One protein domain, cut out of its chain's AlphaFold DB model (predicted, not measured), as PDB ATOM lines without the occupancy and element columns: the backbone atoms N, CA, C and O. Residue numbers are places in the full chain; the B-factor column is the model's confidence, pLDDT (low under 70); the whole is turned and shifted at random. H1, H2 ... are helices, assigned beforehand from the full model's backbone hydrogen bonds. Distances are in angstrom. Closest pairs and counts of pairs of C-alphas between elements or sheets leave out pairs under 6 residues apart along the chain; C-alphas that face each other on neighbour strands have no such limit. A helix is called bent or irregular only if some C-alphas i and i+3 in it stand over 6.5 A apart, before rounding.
ATOM      1  N   GLY A 425     147.900 173.568 156.526       57.66
ATOM      2  CA  GLY A 425     148.210 172.492 155.572       57.66
ATOM      3  C   GLY A 425     148.219 172.969 154.124       57.66
ATOM      4  O   GLY A 425     148.993 172.490 153.298       57.66
ATOM      5  N   TRP A 426     147.426 174.003 153.838       59.72
ATOM      6  CA  TRP A 426     147.421 174.698 152.557       59.72
ATOM      7  C   TRP A 426     148.720 175.485 152.286       59.72
ATOM      8  O   TRP A 426     149.157 175.540 151.140       59.72
ATOM      9  N   ILE A 427     149.379 176.038 153.317       60.38
ATOM     10  CA  ILE A 427     150.668 176.754 153.202       60.38
ATOM     11  C   ILE A 427     151.823 175.770 153.034       60.38
ATOM     12  O   ILE A 427     152.734 176.020 152.248       60.38
ATOM     13  N   THR A 428     151.797 174.635 153.735       58.12
ATOM     14  CA  THR A 428     152.850 173.612 153.611       58.12
ATOM     15  C   THR A 428     152.766 172.841 152.293       58.12
ATOM     16  O   THR A 428     153.789 172.370 151.802       58.12
ATOM     17  N   ASN A 429     151.577 172.757 151.680       60.38
ATOM     18  CA  ASN A 429     151.371 172.148 150.360       60.38
ATOM     19  C   ASN A 429     151.813 173.036 149.181       60.38
ATOM     20  O   ASN A 429     151.910 172.553 148.049       60.38
ATOM     21  N   LEU A 430     152.150 174.310 149.419       63.34
ATOM     22  CA  LEU A 430     152.804 175.172 148.433       63.34
ATOM     23  C   LEU A 430     154.286 174.785 148.320       63.34
ATOM     24  O   LEU A 430     155.156 175.355 148.984       63.34
ATOM     25  N   ARG A 431     154.546 173.779 147.471       57.16
ATOM     26  CA  ARG A 431     155.871 173.263 147.076       57.16
ATOM     27  C   ARG A 431     156.934 174.377 147.053       57.16
ATOM     28  O   ARG A 431     156.961 175.210 146.153       57.16
ATOM     29  N   GLY A 432     157.814 174.375 148.054       59.66
ATOM     30  CA  GLY A 432     159.019 175.211 148.142       59.66
ATOM     31  C   GLY A 432     158.843 176.636 148.690       59.66
ATOM     32  O   GLY A 432     159.767 177.140 149.322       59.66
ATOM     33  N   TRP A 433     157.691 177.288 148.511       59.94
ATOM     34  CA  TRP A 433     157.503 178.699 148.911       59.94
ATOM     35  C   TRP A 433     156.919 178.878 150.320       59.94
ATOM     36  O   TRP A 433     157.166 179.904 150.957       59.94
ATOM     37  N   GLY A 434     156.201 177.880 150.846       67.69
ATOM     38  CA  GLY A 434     155.587 177.958 152.179       67.69
ATOM     39  C   GLY A 434     156.597 178.129 153.319       67.69
ATOM     40  O   GLY A 434     156.356 178.891 154.254       67.69
ATOM     41  N   TYR A 435     157.767 177.487 153.214       66.50
ATOM     42  CA  TYR A 435     158.836 177.593 154.216       66.50
ATOM     43  C   TYR A 435     159.420 179.013 154.291       66.50
ATOM     44  O   TYR A 435     159.573 179.572 155.376       66.50
ATOM     45  N   TRP A 436     159.682 179.628 153.134       69.88
ATOM     46  CA  TRP A 436     160.196 180.995 153.057       69.88
ATOM     47  C   TRP A 436     159.178 182.013 153.591       69.88
ATOM     48  O   TRP A 436     159.535 182.881 154.388       69.88
ATOM     49  N   LEU A 437     157.897 181.858 153.240       70.44
ATOM     50  CA  LEU A 437     156.833 182.769 153.665       70.44
ATOM     51  C   LEU A 437     156.601 182.737 155.188       70.44
ATOM     52  O   LEU A 437     156.524 183.791 155.822       70.44
ATOM     53  N   CYS A 438     156.543 181.544 155.790       68.94
ATOM     54  CA  CYS A 438     156.331 181.403 157.233       68.94
ATOM     55  C   CYS A 438     157.541 181.860 158.057       68.94
ATOM     56  O   CYS A 438     157.360 182.500 159.091       68.94
ATOM     57  N   TYR A 439     158.762 181.540 157.619       68.75
ATOM     58  CA  TYR A 439     159.953 181.748 158.448       68.75
ATOM     59  C   TYR A 439     160.595 183.132 158.277       68.75
ATOM     60  O   TYR A 439     161.321 183.573 159.162       68.75
ATOM     61  N   THR A 440     160.338 183.836 157.168       70.94
ATOM     62  CA  THR A 440     160.978 185.140 156.897       70.94
ATOM     63  C   THR A 440     159.990 186.301 156.861       70.94
ATOM     64  O   THR A 440     160.207 187.307 157.529       70.94
ATOM     65  N   VAL A 441     158.868 186.171 156.152       76.69
ATOM     66  CA  VAL A 441     157.939 187.294 155.934       76.69
ATOM     67  C   VAL A 441     157.071 187.557 157.165       76.69
ATOM     68  O   VAL A 441     156.899 188.704 157.574       76.69
ATOM     69  N   LEU A 442     156.569 186.496 157.798       77.06
ATOM     70  CA  LEU A 442     155.710 186.568 158.982       77.06
ATOM     71  C   LEU A 442     156.382 187.237 160.207       77.06
ATOM     72  O   LEU A 442     155.761 188.130 160.791       77.06
ATOM     73  N   PRO A 443     157.638 186.912 160.585       76.38
ATOM     74  CA  PRO A 443     158.306 187.600 161.691       76.38
ATOM     75  C   PRO A 443     158.657 189.055 161.359       76.38
ATOM     76  O   PRO A 443     158.510 189.917 162.221       76.38
ATOM     77  N   ILE A 444     159.052 189.364 160.118       80.69
ATOM     78  CA  ILE A 444     159.324 190.750 159.701       80.69
ATOM     79  C   ILE A 444     158.042 191.585 159.786       80.69
ATOM     80  O   ILE A 444     158.056 192.681 160.343       80.69
ATOM     81  N   PHE A 445     156.918 191.050 159.308       80.56
ATOM     82  CA  PHE A 445     155.620 191.712 159.412       80.56
ATOM     83  C   PHE A 445     155.204 191.930 160.876       80.56
ATOM     84  O   PHE A 445     154.776 193.025 161.234       80.56
ATOM     85  N   ALA A 446     155.400 190.931 161.743       79.25
ATOM     86  CA  ALA A 446     155.121 191.057 163.172       79.25
ATOM     87  C   ALA A 446     155.973 192.151 163.843       79.25
ATOM     88  O   ALA A 446     155.446 192.939 164.627       79.25
ATOM     89  N   ILE A 447     157.262 192.252 163.496       81.94
ATOM     90  CA  ILE A 447     158.162 193.301 164.000       81.94
ATOM     91  C   ILE A 447     157.708 194.685 163.522       81.94
ATOM     92  O   ILE A 447     157.648 195.614 164.323       81.94
ATOM     93  N   VAL A 448     157.336 194.832 162.246       83.75
ATOM     94  CA  VAL A 448     156.849 196.108 161.692       83.75
ATOM     95  C   VAL A 448     155.561 196.559 162.385       83.75
ATOM     96  O   VAL A 448     155.449 197.721 162.769       83.75
ATOM     97  N   VAL A 449     154.612 195.646 162.613       81.88
ATOM     98  CA  VAL A 449     153.373 195.946 163.349       81.88
ATOM     99  C   VAL A 449     153.669 196.338 164.800       81.88
ATOM    100  O   VAL A 449     153.082 197.293 165.305       81.88
ATOM    101  N   LEU A 450     154.610 195.659 165.459       80.69
ATOM    102  CA  LEU A 450     155.020 195.975 166.829       80.69
ATOM    103  C   LEU A 450     155.650 197.372 166.919       80.69
ATOM    104  O   LEU A 450     155.295 198.152 167.801       80.69
ATOM    105  N   VAL A 451     156.502 197.741 165.958       81.25
ATOM    106  CA  VAL A 451     157.065 199.095 165.856       81.25
ATOM    107  C   VAL A 451     155.960 200.132 165.633       81.25
ATOM    108  O   VAL A 451     155.926 201.137 166.342       81.25
ATOM    109  N   LEU A 452     155.011 199.881 164.726       77.25
ATOM    110  CA  LEU A 452     153.888 200.792 164.460       77.25
ATOM    111  C   LEU A 452     152.973 201.000 165.676       77.25
ATOM    112  O   LEU A 452     152.455 202.099 165.853       77.25
ATOM    113  N   LEU A 453     152.800 199.986 166.528       76.00
ATOM    114  CA  LEU A 453     152.042 200.101 167.779       76.00
ATOM    115  C   LEU A 453     152.822 200.844 168.876       76.00
ATOM    116  O   LEU A 453     152.225 201.566 169.673       76.00
ATOM    117  N   CYS A 454     154.152 200.712 168.916       74.00
ATOM    118  CA  CYS A 454     154.995 201.365 169.921       74.00
ATOM    119  C   CYS A 454     155.308 202.840 169.608       74.00
ATOM    120  O   CYS A 454     155.452 203.638 170.535       74.00
ATOM    121  N   LEU A 455     155.385 203.233 168.333       75.12
ATOM    122  CA  LEU A 455     155.667 204.614 167.908       75.12
ATOM    123  C   LEU A 455     154.694 205.675 168.472       75.12
ATOM    124  O   LEU A 455     155.181 206.670 169.017       75.12
ATOM    125  N   PRO A 456     153.356 205.505 168.418       76.38
ATOM    126  CA  PRO A 456     152.431 206.476 169.005       76.38
ATOM    127  C   PRO A 456     152.546 206.536 170.535       76.38
ATOM    128  O   PRO A 456     152.415 207.614 171.112       76.38
ATOM    129  N   CYS A 457     152.872 205.422 171.198       71.69
ATOM    130  CA  CYS A 457     153.108 205.388 172.644       71.69
ATOM    131  C   CYS A 457     154.354 206.197 173.039       71.69
ATOM    132  O   CYS A 457     154.314 206.977 173.988       71.69
ATOM    133  N   ILE A 458     155.448 206.066 172.281       74.19
ATOM    134  CA  ILE A 458     156.700 206.795 172.534       74.19
ATOM    135  C   ILE A 458     156.514 208.300 172.294       74.19
ATOM    136  O   ILE A 458     156.949 209.108 173.115       74.19
ATOM    137  N   PHE A 459     155.812 208.688 171.223       73.25
ATOM    138  CA  PHE A 459     155.528 210.098 170.931       73.25
ATOM    139  C   PHE A 459     154.699 210.777 172.031       73.25
ATOM    140  O   PHE A 459     155.006 211.904 172.430       73.25
ATOM    141  N   GLN A 460     153.691 210.086 172.572       74.56
ATOM    142  CA  GLN A 460     152.882 210.606 173.680       74.56
ATOM    143  C   GLN A 460     153.696 210.729 174.978       74.56
ATOM    144  O   GLN A 460     153.590 211.736 175.686       74.56
ATOM    145  N   CYS A 461     154.579 209.765 175.259       71.56
ATOM    146  CA  CYS A 461     155.488 209.827 176.404       71.56
ATOM    147  C   CYS A 461     156.451 211.022 176.309       71.56
ATOM    148  O   CYS A 461     156.573 211.776 177.275       71.56
ATOM    149  N   ILE A 462     157.071 211.256 175.147       73.62
ATOM    150  CA  ILE A 462     158.002 212.380 174.944       73.62
ATOM    151  C   ILE A 462     157.277 213.727 175.066       73.62
ATOM    152  O   ILE A 462     157.747 214.610 175.785       73.62
ATOM    153  N   SER A 463     156.102 213.870 174.445       69.00
ATOM    154  CA  SER A 463     155.280 215.086 174.548       69.00
ATOM    155  C   SER A 463     154.943 215.423 176.007       69.00
ATOM    156  O   SER A 463     155.090 216.567 176.444       69.00
ATOM    157  N   SER A 464     154.593 214.412 176.810       70.25
ATOM    158  CA  SER A 464     154.282 214.601 178.230       70.25
ATOM    159  C   SER A 464     155.484 215.073 179.064       70.25
ATOM    160  O   SER A 464     155.315 215.869 179.988       70.25
ATOM    161  N   ILE A 465     156.702 214.636 178.724       71.31
ATOM    162  CA  ILE A 465     157.938 215.036 179.410       71.31
ATOM    163  C   ILE A 465     158.314 216.478 179.040       71.31
ATOM    164  O   ILE A 465     158.649 217.269 179.922       71.31
TER     165      ILE A 465
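AT A GLANCE: This is residues 425 to 465 of the 506 residues of a protein of Anabarilius grahami (UniProt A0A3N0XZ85). One long helix, H2, runs nearly straight as a rod, with a small hook at its first end where the short H1 turns off to one side. Residues 439 to 465 stick out free. The 41 printed residues, with two named helices, H1 then H2, and no named strand, are all helix in class and extended, with a radius of gyration of the C-alphas of 16.8 A and spans of 53 by 14 by 7 A.

HOW THE PARTS SIT: H2, residues 433 to 465, was assigned as one helix by its hydrogen bonds but is bent: C-alphas 453 and 456 are 6.5 A apart. Its arms, H2a, residues 433 to 453, and H2b, residues 456 to 465, stand at a shallow tilt of 24 degrees. H2a has a kink of 25 degrees near residue 442. H1, residues 425 to 428, and H2a only just touch, only at the corner, with 3 pairs of C-alphas within 8 A; H2a does so with residues 434 to 435 alone, and the closest C-alphas, of Ile 427 and Gly 434, are 5.2 A apart. H1 and H2b are apart. Each O i to N i+4 pair is within hydrogen-bond range in H2b, and 14 of 17 are in H2a; H1 is too short for such a pair.

IN THESE COORDINATES: H2a measures 29.0 A from C-alpha 433 at (157.503, 178.699, 148.911) to C-alpha 453. H2b measures 14.6 A and ends at C-alpha 465 at (157.938, 215.036, 179.410). H1, 5.2 A, begins at C-alpha 425 at (148.210, 172.492, 155.572).

THE WHOLE: The two C-alphas farthest apart, of Arg 431 and Ile 465, are 52.9 A apart. The printed part has no cut, and the link from H1 to H2 is tight. Mean pLDDT of the printed part is 71.4; residues 425 to 436, 438 to 439 and 463 are under 70.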